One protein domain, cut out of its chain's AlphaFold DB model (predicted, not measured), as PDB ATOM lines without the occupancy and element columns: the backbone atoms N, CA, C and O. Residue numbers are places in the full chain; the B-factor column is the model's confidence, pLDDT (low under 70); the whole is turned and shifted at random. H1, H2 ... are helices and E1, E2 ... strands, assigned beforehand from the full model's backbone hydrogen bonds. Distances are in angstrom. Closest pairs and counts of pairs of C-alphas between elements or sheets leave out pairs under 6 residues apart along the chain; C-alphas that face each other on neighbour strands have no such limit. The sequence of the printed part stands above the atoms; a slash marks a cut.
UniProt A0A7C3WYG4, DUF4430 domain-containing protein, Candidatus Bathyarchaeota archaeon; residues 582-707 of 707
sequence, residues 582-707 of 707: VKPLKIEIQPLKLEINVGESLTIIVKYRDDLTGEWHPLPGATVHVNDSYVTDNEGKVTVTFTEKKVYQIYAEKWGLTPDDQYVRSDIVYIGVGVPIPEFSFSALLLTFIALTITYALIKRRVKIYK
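What this domain is: This is residues 582 to 707 of the 707 residues of the protein "DUF4430 domain-containing protein" of Candidatus Bathyarchaeota archaeon (UniProt A0A7C3WYG4). Two twisted sheets of four strands lie face to face as a sandwich, E1, E2, E3 and E6 in one layer and E5, E4, E7 and E8 in the other, and a tail ending in helix H1 leaves this body, with residues 691 to 707 sticking out as an arm. The first sheet is branched at E2; the second has the order E5, E4, E7, E8, and both are antiparallel. The printed part has 126 residues, with eight named strands, E1 to E8, followed by one named helix, H1; the class is mixed, helices and strands, with under half of the residues in named elements. The whole is only just compact, close to loose, with a radius of gyration of the C-alphas of 16.2 A and spans of 52 by 38 by 29 A.

Where its parts are: In the branched sheet, E2 is residues 601 to 609, 26.1 A long; E1 is 583 to 590, 22.7 A, beginning at C-alpha 583 (153.292, 144.908, 134.259); E3 is 616 to 618 and E6 is 637 to 641. In the other sheet, E5 is 628 to 631, E4 is 623 to 626, E7 is 647 to 653, 19.8 A, and E8 is 669 to 673. H1 is residues 690 to 702, 20.0 A, ending at C-alpha 702 (176.095, 161.116, 141.901).

How they stand to each other: E1 lies on one side of E2, and E3 and E6 on the other side, E6 beside residues 601 to 605 and E3 beside 606 to 609. E1, E2 and E3 form a meander, each strand the antiparallel neighbour of the one before. N 588 and O 605 are 2.9 A apart between E1 and E2, N 608 and O 617 2.9 A between E2 and E3, and N 604 and O 638 2.8 A between E2 and E6. The two sheets' facing parts are 8.6 A centre to centre, their strands at 29 degrees; the closest C-alphas of E1 and E7, Ile 587 and Ala 652, are 7.1 A apart. In the second sheet, N 624 and O 630 are 2.8 A apart between the hairpin strands E4 and E5, N 625 and O 651 2.9 A between E4 and E7, and N 648 and O 671 2.8 A between the hairpin strands E7 and E8. H1 is not on either sheet; 4 of its 9 O i to N i+4 pairs and 4 of 10 O i to N i+3 pairs are within hydrogen-bond range.

The domain as a whole: The C-alphas of Lys 645 and Lys 707, the two farthest apart, are 52.6 A apart. The printed part has no cut. The links E7 to E8 and E8 to H1 are long, and residues 679 to 684 stand free. The mean pLDDT of the printed part is 76.4; it is under 70 at residues 656 to 657, 659 to 660 and 678 to 707.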
ATOM      1  N   VAL A 582     148.648 145.573 134.902       90.31
ATOM      2  CA  VAL A 582     149.466 144.587 134.186       90.31
ATOM      3  C   VAL A 582     150.852 145.165 133.899       90.31
ATOM      4  O   VAL A 582     150.995 146.220 133.271       90.31
ATOM      5  N   LYS A 583     151.895 144.449 134.332       92.31
ATOM      6  CA  LYS A 583     153.292 144.908 134.259       92.31
ATOM      7  C   LYS A 583     153.989 144.349 133.014       92.31
ATOM      8  O   LYS A 583     153.853 143.160 132.730       92.31
ATOM      9  N   PRO A 584     154.763 145.145 132.259       93.44
ATOM     10  CA  PRO A 584     155.452 144.641 131.078       93.44
ATOM     11  C   PRO A 584     156.704 143.843 131.463       93.44
ATOM     12  O   PRO A 584     157.468 144.263 132.338       93.44
ATOM     13  N   LEU A 585     156.936 142.720 130.780       94.56
ATOM     14  CA  LEU A 585     158.174 141.955 130.902       94.56
ATOM     15  C   LEU A 585     159.242 142.414 129.914       94.56
ATOM     16  O   LEU A 585     158.953 142.816 128.786       94.56
ATOM     17  N   LYS A 586     160.497 142.250 130.328       91.62
ATOM     18  CA  LYS A 586     161.684 142.377 129.486       91.62
ATOM     19  C   LYS A 586     162.636 141.220 129.754       91.62
ATOM     20  O   LYS A 586     162.755 140.755 130.888       91.62
ATOM     21  N   ILE A 587     163.332 140.794 128.704       91.88
ATOM     22  CA  ILE A 587     164.443 139.852 128.791       91.88
ATOM     23  C   ILE A 587     165.769 140.586 128.590       91.88
ATOM     24  O   ILE A 587     165.902 141.440 127.715       91.88
ATOM     25  N   GLU A 588     166.766 140.205 129.379       89.81
ATOM     26  CA  GLU A 588     168.172 140.537 129.175       89.81
ATOM     27  C   GLU A 588     168.989 139.255 128.979       89.81
ATOM     28  O   GLU A 588     168.755 138.255 129.653       89.81
ATOM     29  N   ILE A 589     169.962 139.290 128.066       85.56
ATOM     30  CA  ILE A 589     170.827 138.151 127.739       85.56
ATOM     31  C   ILE A 589     172.245 138.427 128.245       85.56
ATOM     32  O   ILE A 589     172.786 139.512 128.017       85.56
ATOM     33  N   GLN A 590     172.853 137.453 128.925       86.56
ATOM     34  CA  GLN A 590     174.211 137.541 129.459       86.56
ATOM     35  C   GLN A 590     175.053 136.293 129.117       86.56
ATOM     36  O   GLN A 590     174.622 135.179 129.407       86.56
ATOM     37  N   PRO A 591     176.269 136.454 128.553       81.44
ATOM     38  CA  PRO A 591     176.776 137.693 127.959       81.44
ATOM     39  C   PRO A 591     175.867 138.139 126.807       81.44
ATOM     40  O   PRO A 591     175.234 137.304 126.167       81.44
ATOM     41  N   LEU A 592     175.804 139.443 126.527       76.94
ATOM     42  CA  LEU A 592     175.061 139.923 125.366       76.94
ATOM     43  C   LEU A 592     175.766 139.465 124.087       76.94
ATOM     44  O   LEU A 592     176.663 140.134 123.573       76.94
ATOM     45  N   LYS A 593     175.332 138.322 123.578       76.94
ATOM     46  CA  LYS A 593     175.714 137.780 122.286       76.94
ATOM     47  C   LYS A 593     174.442 137.335 121.588       76.94
ATOM     48  O   LYS A 593     173.757 136.449 122.082       76.94
ATOM     49  N   LEU A 594     174.131 137.967 120.459       77.19
ATOM     50  CA  LEU A 594     173.013 137.553 119.607       77.19
ATOM     51  C   LEU A 594     173.419 136.456 118.620       77.19
ATOM     52  O   LEU A 594     172.557 135.794 118.059       77.19
ATOM     53  N   GLU A 595     174.724 136.240 118.449       82.44
ATOM     54  CA  GLU A 595     175.290 135.142 117.673       82.44
ATOM     55  C   GLU A 595     176.321 134.397 118.525       82.44
ATOM     56  O   GLU A 595     177.226 135.008 119.101       82.44
ATOM     57  N   ILE A 596     176.162 133.079 118.637       85.81
ATOM     58  CA  ILE A 596     177.002 132.205 119.463       85.81
ATOM     59  C   ILE A 596     177.358 130.914 118.726       85.81
ATOM     60  O   ILE A 596     176.700 130.520 117.760       85.81
ATOM     61  N   ASN A 597     178.400 130.226 119.190       90.19
ATOM     62  CA  ASN A 597     178.735 128.901 118.678       90.19
ATOM     63  C   ASN A 597     177.852 127.815 119.304       90.19
ATOM     64  O   ASN A 597     177.347 127.955 120.419       90.19
ATOM     65  N   VAL A 598     177.706 126.696 118.592       90.19
ATOM     66  CA  VAL A 598     177.065 125.489 119.129       90.19
ATOM     67  C   VAL A 598     177.810 125.033 120.389       90.19
ATOM     68  O   VAL A 598     179.035 124.935 120.389       90.19
ATOM     69  N   GLY A 599     177.063 124.746 121.453       91.06
ATOM     70  CA  GLY A 599     177.572 124.361 122.768       91.06
ATOM     71  C   GLY A 599     177.776 125.528 123.739       91.06
ATOM     72  O   GLY A 599     178.020 125.286 124.920       91.06
ATOM     73  N   GLU A 600     177.655 126.786 123.296       91.25
ATOM     74  CA  GLU A 600     177.684 127.936 124.208       91.25
ATOM     75  C   GLU A 600     176.403 128.016 125.053       91.25
ATOM     76  O   GLU A 600     175.326 127.564 124.655       91.25
ATOM     77  N   SER A 601     176.530 128.599 126.248       93.19
ATOM     78  CA  SER A 601     175.406 128.838 127.159       93.19
ATOM     79  C   SER A 601     175.182 130.329 127.370       93.19
ATOM     80  O   SER A 601     176.148 131.085 127.482       93.19
ATOM     81  N   LEU A 602     173.917 130.739 127.471       92.62
ATOM     82  CA  LEU A 602     173.517 132.105 127.807       92.62
ATOM     83  C   LEU A 602     172.636 132.101 129.053       92.62
ATOM     84  O   LEU A 602     171.791 131.226 129.230       92.62
ATOM     85  N   THR A 603     172.816 133.107 129.901       95.44
ATOM     86  CA  THR A 603     171.903 133.427 130.995       95.44
ATOM     87  C   THR A 603     170.845 134.403 130.496       95.44
ATOM     88  O   THR A 603     171.162 135.493 130.024       95.44
ATOM     89  N   ILE A 604     169.584 134.014 130.615       95.75
ATOM     90  CA  ILE A 604     168.402 134.803 130.291       95.75
ATOM     91  C   ILE A 604     167.845 135.331 131.610       95.75
ATOM     92  O   ILE A 604     167.554 134.555 132.519       95.75
ATOM     93  N   ILE A 605     167.716 136.649 131.726       95.75
ATOM     94  CA  ILE A 605     167.205 137.330 132.917       95.75
ATOM     95  C   ILE A 605     165.860 137.952 132.568       95.75
ATOM     96  O   ILE A 605     165.790 138.825 131.703       95.75
ATOM     97  N   VAL A 606     164.800 137.529 133.249       97.19
ATOM     98  CA  VAL A 606     163.455 138.085 133.098       97.19
ATOM     99  C   VAL A 606     163.232 139.140 134.168       97.19
ATOM    100  O   VAL A 606     163.448 138.898 135.357       97.19
ATOM    101  N   LYS A 607     162.774 140.316 133.746       95.50
ATOM    102  CA  LYS A 607     162.428 141.425 134.632       95.50
ATOM    103  C   LYS A 607     161.034 141.949 134.328       95.50
ATOM    104  O   LYS A 607     160.575 141.856 133.192       95.50
ATOM    105  N   TYR A 608     160.400 142.548 135.326       94.38
ATOM    106  CA  TYR A 608     159.191 143.350 135.159       94.38
ATOM    107  C   TYR A 608     159.461 144.798 135.561       94.38
ATOM    108  O   TYR A 608     160.330 145.057 136.397       94.38
ATOM    109  N   ARG A 609     158.720 145.736 134.968       92.31
ATOM    110  CA  ARG A 609     158.785 147.146 135.360       92.31
ATOM    111  C   ARG A 609     157.753 147.453 136.439       92.31
ATOM    112  O   ARG A 609     156.582 147.111 136.287       92.31
ATOM    113  N   ASP A 610     158.192 148.089 137.515       88.12
ATOM    114  CA  ASP A 610     157.315 148.661 138.530       88.12
ATOM    115  C   ASP A 610     156.927 150.087 138.109       88.12
ATOM    116  O   ASP A 610     157.790 150.939 137.906       88.12
ATOM    117  N   ASP A 611     155.629 150.346 137.938       85.88
ATOM    118  CA  ASP A 611     155.140 151.634 137.432       85.88
ATOM    119  C   ASP A 611     155.191 152.768 138.474       85.88
ATOM    120  O   ASP A 611     155.175 153.937 138.093       85.88
ATOM    121  N   LEU A 612     155.275 152.455 139.773       85.19
ATOM    122  CA  LEU A 612     155.364 153.465 140.836       85.19
ATOM    123  C   LEU A 612     156.778 154.031 140.943       85.19
ATOM    124  O   LEU A 612     156.965 155.228 141.150       85.19
ATOM    125  N   THR A 613     157.774 153.156 140.827       87.50
ATOM    126  CA  THR A 613     159.193 153.514 140.959       87.50
ATOM    127  C   THR A 613     159.868 153.753 139.610       87.50
ATOM    128  O   THR A 613     160.874 154.453 139.539       87.50
ATOM    129  N   GLY A 614     159.323 153.183 138.533       84.50
ATOM    130  CA  GLY A 614     159.935 153.150 137.206       84.50
ATOM    131  C   GLY A 614     161.056 152.115 137.058       84.50
ATOM    132  O   GLY A 614     161.607 152.003 135.957       84.50
ATOM    133  N   GLU A 615     161.378 151.372 138.123       90.75
ATOM    134  CA  GLU A 615     162.505 150.441 138.215       90.75
ATOM    135  C   GLU A 615     162.191 149.060 137.620       90.75
ATOM    136  O   GLU A 615     161.040 148.626 137.524       90.75
ATOM    137  N   TRP A 616     163.249 148.348 137.224       93.56
ATOM    138  CA  TRP A 616     163.162 146.975 136.724       93.56
ATOM    139  C   TRP A 616     163.562 145.979 137.805       93.56
ATOM    140  O   TRP A 616     164.710 145.962 138.256       93.56
ATOM    141  N   HIS A 617     162.644 145.084 138.155       95.12
ATOM    142  CA  HIS A 617     162.866 144.053 139.161       95.12
ATOM    143  C   HIS A 617     162.963 142.672 138.514       95.12
ATOM    144  O   HIS A 617     162.204 142.387 137.584       95.12
ATOM    145  N   PRO A 618     163.866 141.795 138.986       96.25
ATOM    146  CA  PRO A 618     163.888 140.412 138.539       96.25
ATOM    147  C   PRO A 618     162.561 139.707 138.815       96.25
ATOM    148  O   PRO A 618     161.905 139.985 139.820       96.25
ATOM    149  N   LEU A 619     162.173 138.788 137.930       95.50
ATOM    150  CA  LEU A 619     160.914 138.060 138.037       95.50
ATOM    151  C   LEU A 619     161.136 136.556 138.252       95.50
ATOM    152  O   LEU A 619     161.347 135.830 137.276       95.50
ATOM    153  N   PRO A 620     161.027 136.064 139.498       95.06
ATOM    154  CA  PRO A 620     161.032 134.634 139.793       95.06
ATOM    155  C   PRO A 620     159.801 133.907 139.260       95.06
ATOM    156  O   PRO A 620     158.695 134.467 139.243       95.06
ATOM    157  N   GLY A 621     159.973 132.641 138.878       93.75
ATOM    158  CA  GLY A 621     158.880 131.784 138.421       93.75
ATOM    159  C   GLY A 621     158.259 132.203 137.083       93.75
ATOM    160  O   GLY A 621     157.125 131.825 136.799       93.75
ATOM    161  N   ALA A 622     158.950 133.020 136.286       94.88
ATOM    162  CA  ALA A 622     158.565 133.290 134.906       94.88
ATOM    163  C   ALA A 622     158.948 132.099 134.023       94.88
ATOM    164  O   ALA A 622     159.989 131.477 134.234       94.88
ATOM    165  N   THR A 623     158.119 131.804 133.027       95.44
ATOM    166  CA  THR A 623     158.423 130.788 132.019       95.44
ATOM    167  C   THR A 623     159.173 131.446 130.869       95.44
ATOM    168  O   THR A 623     158.693 132.421 130.299       95.44
ATOM    169  N   VAL A 624     160.352 130.927 130.541       96.12
ATOM    170  CA  VAL A 624     161.189 131.339 129.412       96.12
ATOM    171  C   VAL A 624     161.117 130.260 128.343       96.12
ATOM    172  O   VAL A 624     161.412 129.100 128.615       96.12
ATOM    173  N   HIS A 625     160.756 130.650 127.127       91.62
ATOM    174  CA  HIS A 625     160.605 129.753 125.986       91.62
ATOM    175  C   HIS A 625     161.822 129.850 125.072       91.62
ATOM    176  O   HIS A 625     162.104 130.924 124.551       91.62
ATOM    177  N   VAL A 626     162.536 128.735 124.890       86.75
ATOM    178  CA  VAL A 626     163.711 128.584 124.011       86.75
ATOM    179  C   VAL A 626     163.595 127.240 123.271       86.75
ATOM    180  O   VAL A 626     164.429 126.349 123.411       86.75
ATOM    181  N   ASN A 627     162.505 127.070 122.514       78.69
ATOM    182  CA  ASN A 627     161.909 125.794 122.055       78.69
ATOM    183  C   ASN A 627     161.317 124.931 123.177       78.69
ATOM    184  O   ASN A 627     160.169 124.516 123.060       78.69
ATOM    185  N   ASP A 628     162.077 124.702 124.247       84.62
ATOM    186  CA  ASP A 628     161.576 124.142 125.502       84.62
ATOM    187  C   ASP A 628     161.216 125.268 126.479       84.62
ATOM    188  O   ASP A 628     161.638 126.420 126.318       84.62
ATOM    189  N   SER A 629     160.443 124.938 127.512       91.56
ATOM    190  CA  SER A 629     160.084 125.875 128.576       91.56
ATOM    191  C   SER A 629     160.987 125.691 129.794       91.56
ATOM    192  O   SER A 629     161.120 124.593 130.333       91.56
ATOM    193  N   TYR A 630     161.553 126.794 130.274       95.00
ATOM    194  CA  TYR A 630     162.350 126.858 131.492       95.00
ATOM    195  C   TYR A 630     161.713 127.809 132.498       95.00
ATOM    196  O   TYR A 630     161.022 128.745 132.110       95.00
ATOM    197  N   VAL A 631     161.974 127.612 133.788       96.38
ATOM    198  CA  VAL A 631     161.443 128.479 134.847       96.38
ATOM    199  C   VAL A 631     162.579 129.262 135.487       96.38
ATOM    200  O   VAL A 631     163.616 128.687 135.818       96.38
ATOM    201  N   THR A 632     162.385 130.568 135.659       97.56
ATOM    202  CA  THR A 632     163.381 131.426 136.301       97.56
ATOM    203  C   THR A 632     163.516 131.157 137.798       97.56
ATOM    204  O   THR A 632     162.530 130.903 138.497       97.56
ATOM    205  N   ASP A 633     164.746 131.260 138.297       97.50
ATOM    206  CA  ASP A 633     165.079 131.156 139.718       97.50
ATOM    207  C   ASP A 633     164.639 132.391 140.541       97.50
ATOM    208  O   ASP A 633     163.994 133.314 140.041       97.50
ATOM    209  N   ASN A 634     165.011 132.431 141.825       95.19
ATOM    210  CA  ASN A 634     164.707 133.547 142.734       95.19
ATOM    211  C   ASN A 634     165.352 134.887 142.327       95.19
ATOM    212  O   ASN A 634     164.970 135.930 142.852       95.19
ATOM    213  N   GLU A 635     166.309 134.876 141.401       95.56
ATOM    214  CA  GLU A 635     166.935 136.065 140.824       95.56
ATOM    215  C   GLU A 635     166.382 136.388 139.429       95.56
ATOM    216  O   GLU A 635     166.930 137.248 138.737       95.56
ATOM    217  N   GLY A 636     165.310 135.716 138.997       96.75
ATOM    218  CA  GLY A 636     164.708 135.900 137.682       96.75
ATOM    219  C   GLY A 636     165.558 135.359 136.532       96.75
ATOM    220  O   GLY A 636     165.397 135.825 135.405       96.75
ATOM    221  N   LYS A 637     166.465 134.408 136.784       97.75
ATOM    222  CA  LYS A 637     167.434 133.915 135.797       97.75
ATOM    223  C   LYS A 637     167.170 132.476 135.373       97.75
ATOM    224  O   LYS A 637     166.683 131.660 136.149       97.75
ATOM    225  N   VAL A 638     167.567 132.158 134.146       97.50
ATOM    226  CA  VAL A 638     167.748 130.791 133.648       97.50
ATOM    227  C   VAL A 638     168.991 130.738 132.762       97.50
ATOM    228  O   VAL A 638     169.214 131.638 131.960       97.50
ATOM    229  N   THR A 639     169.794 129.680 132.873       96.38
ATOM    230  CA  THR A 639     170.900 129.419 131.940       96.38
ATOM    231  C   THR A 639     170.503 128.332 130.952       96.38
ATOM    232  O   THR A 639     170.112 127.243 131.362       96.38
ATOM    233  N   VAL A 640     170.632 128.625 129.659       94.81
ATOM    234  CA  VAL A 640     170.304 127.706 128.563       94.81
ATOM    235  C   VAL A 640     171.556 127.436 127.735       94.81
ATOM    236  O   VAL A 640     172.259 128.372 127.354       94.81
ATOM    237  N   THR A 641     171.832 126.161 127.457       94.00
ATOM    238  CA  THR A 641     172.905 125.713 126.560       94.00
ATOM    239  C   THR A 641     172.328 125.403 125.186       94.00
ATOM    240  O   THR A 641     171.373 124.639 125.073       94.00
ATOM    241  N   PHE A 642     172.919 125.962 124.134       91.62
ATOM    242  CA  PHE A 642     172.391 125.854 122.778       91.62
ATOM    243  C   PHE A 642     173.152 124.803 121.972       91.62
ATOM    244  O   PHE A 642     174.308 125.003 121.611       91.62
ATOM    245  N   THR A 643     172.512 123.677 121.672       88.81
ATOM    246  CA  THR A 643     173.176 122.497 121.084       88.81
ATOM    247  C   THR A 643     172.921 122.306 119.592       88.81
ATOM    248  O   THR A 643     173.635 121.543 118.946       88.81
ATOM    249  N   GLU A 644     171.937 122.998 119.020       85.38
ATOM    250  CA  GLU A 644     171.594 122.879 117.600       85.38
ATOM    251  C   GLU A 644     171.925 124.147 116.823       85.38
ATOM    252  O   GLU A 644     171.699 125.261 117.303       85.38
ATOM    253  N   LYS A 645     172.403 123.965 115.587       85.25
ATOM    254  CA  LYS A 645     172.704 125.050 114.654       85.25
ATOM    255  C   LYS A 645     171.417 125.614 114.037       85.25
ATOM    256  O   LYS A 645     170.952 125.112 113.015       85.25
ATOM    257  N   LYS A 646     170.841 126.646 114.652       80.38
ATOM    258  CA  LYS A 646     169.622 127.327 114.183       80.38
ATOM    259  C   LYS A 646     169.453 128.694 114.843       80.38
ATOM    260  O   LYS A 646     170.270 129.099 115.667       80.38
ATOM    261  N   VAL A 647     168.386 129.392 114.476       79.81
ATOM    262  CA  VAL A 647     167.962 130.613 115.162       79.81
ATOM    263  C   VAL A 647     166.943 130.231 116.228       79.81
ATOM    264  O   VAL A 647     165.945 129.585 115.925       79.81
ATOM    265  N   TYR A 648     167.192 130.636 117.466       84.25
ATOM    266  CA  TYR A 648     166.288 130.437 118.592       84.25
ATOM    267  C   TYR A 648     165.469 131.700 118.818       84.25
ATOM    268  O   TYR A 648     166.012 132.805 118.823       84.25
ATOM    269  N   GLN A 649     164.170 131.516 119.034       85.56
ATOM    270  CA  GLN A 649     163.266 132.545 119.529       85.56
ATOM    271  C   GLN A 649     163.211 132.450 121.051       85.56
ATOM    272  O   GLN A 649     162.958 131.371 121.582       85.56
ATOM    273  N   ILE A 650     163.471 133.563 121.735       88.94
ATOM    274  CA  ILE A 650     163.476 133.649 123.194       88.94
ATOM    275  C   ILE A 650     162.466 134.691 123.643       88.94
ATOM    276  O   ILE A 650     162.615 135.871 123.330       88.94
ATOM    277  N   TYR A 651     161.470 134.275 124.414       90.88
ATOM    278  CA  TYR A 651     160.528 135.178 125.073       90.88
ATOM    279  C   TYR A 651     160.102 134.613 126.426       90.88
ATOM    280  O   TYR A 651     160.321 133.437 126.719       90.88
ATOM    281  N   ALA A 652     159.530 135.468 127.269       94.00
ATOM    282  CA  ALA A 652     159.122 135.115 128.615       94.00
ATOM    283  C   ALA A 652     157.677 135.518 128.864       94.00
ATOM    284  O   ALA A 652     157.212 136.566 128.414       94.00
ATOM    285  N   GLU A 653     156.993 134.700 129.646       91.56
ATOM    286  CA  GLU A 653     155.639 134.953 130.104       91.56
ATOM    287  C   GLU A 653     155.466 134.499 131.551       91.56
ATOM    288  O   GLU A 653     156.187 133.638 132.064       91.56
ATOM    289  N   LYS A 654     154.498 135.102 132.233       89.31
ATOM    290  CA  LYS A 654     154.077 134.668 133.557       89.31
ATOM    291  C   LYS A 654     152.591 134.933 133.704       89.31
ATOM    292  O   LYS A 654     152.147 136.069 133.556       89.31
ATOM    293  N   TRP A 655     151.839 133.878 134.000       75.94
ATOM    294  CA  TRP A 655     150.413 133.999 134.254       75.94
ATOM    295  C   TRP A 655     150.163 134.378 135.716       75.94
ATOM    296  O   TRP A 655     150.638 133.701 136.630       75.94
ATOM    297  N   GLY A 656     149.426 135.465 135.926       69.38
ATOM    298  CA  GLY A 656     148.964 135.898 137.243       69.38
ATOM    299  C   GLY A 656     147.652 135.229 137.632       69.38
ATOM    300  O   GLY A 656     146.787 135.015 136.785       69.38
ATOM    301  N   LEU A 657     147.470 134.930 138.920       66.38
ATOM    302  CA  LEU A 657     146.181 134.454 139.444       66.38
ATOM    303  C   LEU A 657     145.216 135.609 139.754       66.38
ATOM    304  O   LEU A 657     144.009 135.396 139.849       66.38
ATOM    305  N   THR A 658     145.745 136.826 139.894       70.44
ATOM    306  CA  THR A 658     145.000 138.063 140.143       70.44
ATOM    307  C   THR A 658     145.410 139.135 139.126       70.44
ATOM    308  O   THR A 658     146.500 139.029 138.560       70.44
ATOM    309  N   PRO A 659     144.587 140.172 138.880       63.69
ATOM    310  CA  PRO A 659     144.951 141.271 137.978       63.69
ATOM    311  C   PRO A 659     146.273 141.973 138.339       63.69
ATOM    312  O   PRO A 659     146.990 142.399 137.440       63.69
ATOM    313  N   ASP A 660     146.629 142.035 139.627       67.88
ATOM    314  CA  ASP A 660     147.864 142.671 140.124       67.88
ATOM    315  C   ASP A 660     149.132 141.811 139.914       67.88
ATOM    316  O   ASP A 660     150.264 142.318 139.978       67.88
ATOM    317  N   ASP A 661     148.935 140.519 139.622       73.88
ATOM    318  CA  ASP A 661     149.974 139.524 139.332       73.88
ATOM    319  C   ASP A 661     150.108 139.218 137.832       73.88
ATOM    320  O   ASP A 661     150.832 138.295 137.451       73.88
ATOM    321  N   GLN A 662     149.382 139.932 136.967       85.94
ATOM    322  CA  GLN A 662     149.447 139.725 135.522       85.94
ATOM    323  C   GLN A 662     150.626 140.471 134.901       85.94
ATOM    324  O   GLN A 662     150.950 141.610 135.253       85.94
ATOM    325  N   TYR A 663     151.237 139.823 133.913       91.38
ATOM    326  CA  TYR A 663     152.364 140.366 133.181       91.38
ATOM    327  C   TYR A 663     152.114 140.290 131.680       91.38
ATOM    328  O   TYR A 663     151.722 139.245 131.163       91.38
ATOM    329  N   VAL A 664     152.398 141.380 130.966       91.31
ATOM    330  CA  VAL A 664     152.448 141.338 129.503       91.31
ATOM    331  C   VAL A 664     153.742 140.641 129.115       91.31
ATOM    332  O   VAL A 664     154.813 141.072 129.551       91.31
ATOM    333  N   ARG A 665     153.655 139.588 128.296       90.88
ATOM    334  CA  ARG A 665     154.820 138.824 127.825       90.88
ATOM    335  C   ARG A 665     155.931 139.722 127.281       90.88
ATOM    336  O   ARG A 665     155.675 140.838 126.818       90.88
ATOM    337  N   SER A 666     157.173 139.250 127.337       91.81
ATOM    338  CA  SER A 666     158.302 140.000 126.785       91.81
ATOM    339  C   SER A 666     158.231 140.048 125.263       91.81
ATOM    340  O   SER A 666     157.553 139.234 124.637       91.81
ATOM    341  N   ASP A 667     158.987 140.963 124.659       86.44
ATOM    342  CA  ASP A 667     159.289 140.834 123.237       86.44
ATOM    343  C   ASP A 667     160.141 139.573 122.972       86.44
ATOM    344  O   ASP A 667     160.759 139.031 123.898       86.44
ATOM    345  N   ILE A 668     160.176 139.106 121.718       83.56
ATOM    346  CA  ILE A 668     161.023 137.970 121.318       83.56
ATOM    347  C   ILE A 668     162.399 138.484 120.912       83.56
ATOM    348  O   ILE A 668     162.518 139.310 119.999       83.56
ATOM    349  N   VAL A 669     163.420 137.923 121.551       84.25
ATOM    350  CA  VAL A 669     164.834 138.064 121.209       84.25
ATOM    351  C   VAL A 669     165.259 136.864 120.364       84.25
ATOM    352  O   VAL A 669     164.951 135.723 120.700       84.25
ATOM    353  N   TYR A 670     165.978 137.116 119.272       81.69
ATOM    354  CA  TYR A 670     166.514 136.067 118.404       81.69
ATOM    355  C   TYR A 670     167.990 135.817 118.716       81.69
ATOM    356  O   TYR A 670     168.764 136.771 118.787       81.69
ATOM    357  N   ILE A 671     168.377 134.546 118.859       84.00
ATOM    358  CA  ILE A 671     169.774 134.118 119.027       84.00
ATOM    359  C   ILE A 671     170.162 133.180 117.882       84.00
ATOM    360  O   ILE A 671     169.557 132.125 117.707       84.00
ATOM    361  N   GLY A 672     171.176 133.554 117.108       83.50
ATOM    362  CA  GLY A 672     171.757 132.744 116.043       83.50
ATOM    363  C   GLY A 672     172.837 131.817 116.591       83.50
ATOM    364  O   GLY A 672     173.839 132.272 117.136       83.50
ATOM    365  N   VAL A 673     172.655 130.505 116.463       85.81
ATOM    366  CA  VAL A 673     173.607 129.508 116.972       85.81
ATOM    367  C   VAL A 673     174.287 128.849 115.785       85.81
ATOM    368  O   VAL A 673     173.677 128.058 115.070       85.81
ATOM    369  N   GLY A 674     175.536 129.222 115.508       82.62
ATOM    370  CA  GLY A 674     176.281 128.773 114.324       82.62
ATOM    371  C   GLY A 674     175.652 129.161 112.972       82.62
ATOM    372  O   GLY A 674     176.111 128.683 111.928       82.62
ATOM    373  N   VAL A 675     174.607 129.994 112.991       80.44
ATOM    374  CA  VAL A 675     173.935 130.638 111.855       80.44
ATOM    375  C   VAL A 675     173.713 132.109 112.195       80.44
ATOM    376  O   VAL A 675     173.504 132.413 113.372       80.44
ATOM    377  N   PRO A 676     173.733 133.010 111.202       78.62
ATOM    378  CA  PRO A 676     173.402 134.402 111.450       78.62
ATOM    379  C   PRO A 676     171.935 134.541 111.866       78.62
ATOM    380  O   PRO A 676     171.091 133.718 111.492       78.62
ATOM    381  N   ILE A 677     171.617 135.583 112.629       74.19
ATOM    382  CA  ILE A 677     170.217 135.927 112.916       74.19
ATOM    383  C   ILE A 677     169.535 136.460 111.648       74.19
ATOM    384  O   ILE A 677     170.195 137.107 110.834       74.19
ATOM    385  N   PRO A 678     168.226 136.236 111.448       67.06
ATOM    386  CA  PRO A 678     167.521 136.830 110.330       67.06
ATOM    387  C   PRO A 678     167.575 138.348 110.494       67.06
ATOM    388  O   PRO A 678     167.132 138.891 111.509       67.06
ATOM    389  N   GLU A 679     168.092 139.042 109.490       61.59
ATOM    390  CA  GLU A 679     167.750 140.433 109.290       61.59
ATOM    391  C   GLU A 679     166.272 140.443 108.886       61.59
ATOM    392  O   GLU A 679     165.898 140.271 107.725       61.59
ATOM    393  N   PHE A 680     165.387 140.694 109.853       56.09
ATOM    394  CA  PHE A 680     164.144 141.373 109.487       56.09
ATOM    395  C   PHE A 680     164.555 142.776 108.989       56.09
ATOM    396  O   PHE A 680     165.739 143.060 108.827       56.09
ATOM    397  N   SER A 681     163.665 143.727 108.760       35.97
ATOM    398  CA  SER A 681     164.096 145.120 108.553       35.97
ATOM    399  C   SER A 681     164.710 145.736 109.840       35.97
ATOM    400  O   SER A 681     164.250 146.771 110.317       35.97
ATOM    401  N   PHE A 682     165.727 145.090 110.424       37.66
ATOM    402  CA  PHE A 682     166.492 145.375 111.626       37.66
ATOM    403  C   PHE A 682     167.373 146.584 111.347       37.66
ATOM    404  O   PHE A 682     168.544 146.497 111.004       37.66
ATOM    405  N   SER A 683     166.806 147.756 111.558       32.75
ATOM    406  CA  SER A 683     167.547 148.758 112.310       32.75
ATOM    407  C   SER A 683     167.217 148.520 113.784       32.75
ATOM    408  O   SER A 683     166.041 148.469 114.118       32.75
ATOM    409  N   ALA A 684     168.235 148.402 114.640       35.91
ATOM    410  CA  ALA A 684     168.158 148.628 116.094       35.91
ATOM    411  C   ALA A 684     168.102 147.451 117.098       35.91
ATOM    412  O   ALA A 684     167.748 147.704 118.245       35.91
ATOM    413  N   LEU A 685     168.567 146.228 116.795       32.59
ATOM    414  CA  LEU A 685     168.738 145.211 117.864       32.59
ATOM    415  C   LEU A 685     170.139 145.122 118.504       32.59
ATOM    416  O   LEU A 685     170.339 144.279 119.371       32.59
ATOM    417  N   LEU A 686     171.091 146.006 118.171       32.25
ATOM    418  CA  LEU A 686     172.436 145.982 118.788       32.25
ATOM    419  C   LEU A 686     172.805 147.211 119.647       32.25
ATOM    420  O   LEU A 686     173.897 147.244 120.203       32.25
ATOM    421  N   LEU A 687     171.932 148.211 119.823       29.88
ATOM    422  CA  LEU A 687     172.306 149.455 120.535       29.88
ATOM    423  C   LEU A 687     171.558 149.745 121.842       29.88
ATOM    424  O   LEU A 687     172.006 150.586 122.619       29.88
ATOM    425  N   THR A 688     170.515 148.993 122.190       35.78
ATOM    426  CA  THR A 688     169.821 149.167 123.481       35.78
ATOM    427  C   THR A 688     170.587 148.595 124.677       35.78
ATOM    428  O   THR A 688     170.273 148.916 125.821       35.78
ATOM    429  N   PHE A 689     171.643 147.811 124.446       31.44
ATOM    430  CA  PHE A 689     172.432 147.212 125.525       31.44
ATOM    431  C   PHE A 689     173.690 148.004 125.910       31.44
ATOM    432  O   PHE A 689     174.188 147.842 127.019       31.44
ATOM    433  N   ILE A 690     174.184 148.902 125.049       35.47
ATOM    434  CA  ILE A 690     175.302 149.801 125.395       35.47
ATOM    435  C   ILE A 690     174.779 151.039 126.154       35.47
ATOM    436  O   ILE A 690     175.463 151.578 127.026       35.47
ATOM    437  N   ALA A 691     173.522 151.433 125.921       32.34
ATOM    438  CA  ALA A 691     172.886 152.568 126.593       32.34
ATOM    439  C   ALA A 691     172.516 152.311 128.074       32.34
ATOM    440  O   ALA A 691     172.385 153.256 128.853       32.34
ATOM    441  N   LEU A 692     172.400 151.049 128.507       34.00
ATOM    442  CA  LEU A 692     172.068 150.705 129.900       34.00
ATOM    443  C   LEU A 692     173.298 150.588 130.816       34.00
ATOM    444  O   LEU A 692     173.188 150.808 132.022       34.00
ATOM    445  N   THR A 693     174.491 150.352 130.268       33.84
ATOM    446  CA  THR A 693     175.736 150.281 131.055       33.84
ATOM    447  C   THR A 693     176.314 151.663 131.368       33.84
ATOM    448  O   THR A 693     176.899 151.860 132.435       33.84
ATOM    449  N   ILE A 694     176.107 152.652 130.490       37.16
ATOM    450  CA  ILE A 694     176.636 154.015 130.675       37.16
ATOM    451  C   ILE A 694     175.780 154.814 131.672       37.16
ATOM    452  O   ILE A 694     176.318 155.537 132.512       37.16
ATOM    453  N   THR A 695     174.464 154.594 131.696       39.34
ATOM    454  CA  THR A 695     173.566 155.243 132.667       39.34
ATOM    455  C   THR A 695     173.751 154.678 134.084       39.34
ATOM    456  O   THR A 695     173.782 155.437 135.055       39.34
ATOM    457  N   TYR A 696     174.023 153.373 134.223       34.09
ATOM    458  CA  TYR A 696     174.335 152.758 135.522       34.09
ATOM    459  C   TYR A 696     175.694 153.217 136.093       34.09
ATOM    460  O   TYR A 696     175.841 153.384 137.308       34.09
ATOM    461  N   ALA A 697     176.680 153.511 135.234       39.88
ATOM    462  CA  ALA A 697     177.971 154.070 135.653       39.88
ATOM    463  C   ALA A 697     177.877 155.550 136.083       39.88
ATOM    464  O   ALA A 697     178.591 155.978 136.995       39.88
ATOM    465  N   LEU A 698     176.970 156.328 135.480       37.31
ATOM    466  CA  LEU A 698     176.793 157.753 135.781       37.31
ATOM    467  C   LEU A 698     175.923 158.009 137.023       37.31
ATOM    468  O   LEU A 698     176.199 158.950 137.771       37.31
ATOM    469  N   ILE A 699     174.956 157.137 137.330       41.34
ATOM    470  CA  ILE A 699     174.135 157.254 138.550       41.34
ATOM    471  C   ILE A 699     174.948 156.890 139.808       41.34
ATOM    472  O   ILE A 699     174.838 157.561 140.838       41.34
ATOM    473  N   LYS A 700     175.888 155.934 139.722       34.12
ATOM    474  CA  LYS A 700     176.765 155.568 140.853       34.12
ATOM    475  C   LYS A 700     177.770 156.663 141.248       34.12
ATOM    476  O   LYS A 700     178.254 156.657 142.380       34.12
ATOM    477  N   ARG A 701     178.066 157.624 140.361       39.91
ATOM    478  CA  ARG A 701     178.939 158.777 140.663       39.91
ATOM    479  C   ARG A 701     178.212 159.932 141.362       39.91
ATOM    480  O   ARG A 701     178.873 160.698 142.056       39.91
ATOM    481  N   ARG A 702     176.879 160.038 141.257       39.50
ATOM    482  CA  ARG A 702     176.095 161.116 141.901       39.50
ATOM    483  C   ARG A 702     175.583 160.789 143.310       39.50
ATOM    484  O   ARG A 702     175.316 161.711 144.068       39.50
ATOM    485  N   VAL A 703     175.555 159.520 143.726       38.56
ATOM    486  CA  VAL A 703     175.148 159.124 145.098       38.56
ATOM    487  C   VAL A 703     176.303 159.211 146.122       38.56
ATOM    488  O   VAL A 703     176.105 158.991 147.311       38.56
ATOM    489  N   LYS A 704     177.516 159.606 145.705       38.59
ATOM    490  CA  LYS A 704     178.675 159.794 146.605       38.59
ATOM    491  C   LYS A 704     178.961 161.257 146.994       38.59
ATOM    492  O   LYS A 704     179.970 161.502 147.639       38.59
ATOM    493  N   ILE A 705     178.104 162.204 146.591       43.47
ATOM    494  CA  ILE A 705     178.236 163.647 146.898       43.47
ATOM    495  C   ILE A 705     177.105 164.144 147.835       43.47
ATOM    496  O   ILE A 705     177.104 165.293 148.254       43.47
ATOM    497  N   TYR A 706     176.173 163.269 148.241       39.91
ATOM    498  CA  TYR A 706     175.124 163.570 149.236       39.91
ATOM    499  C   TYR A 706     175.061 162.533 150.380       39.91
ATOM    500  O   TYR A 706     173.994 162.113 150.822       39.91
ATOM    501  N   LYS A 707     176.238 162.127 150.857       37.53
ATOM    502  CA  LYS A 707     176.538 161.634 152.210       37.53
ATOM    503  C   LYS A 707     177.878 162.235 152.601       37.53
ATOM    504  O   LYS A 707     178.071 162.441 153.815       37.53
TER     505      LYS A 707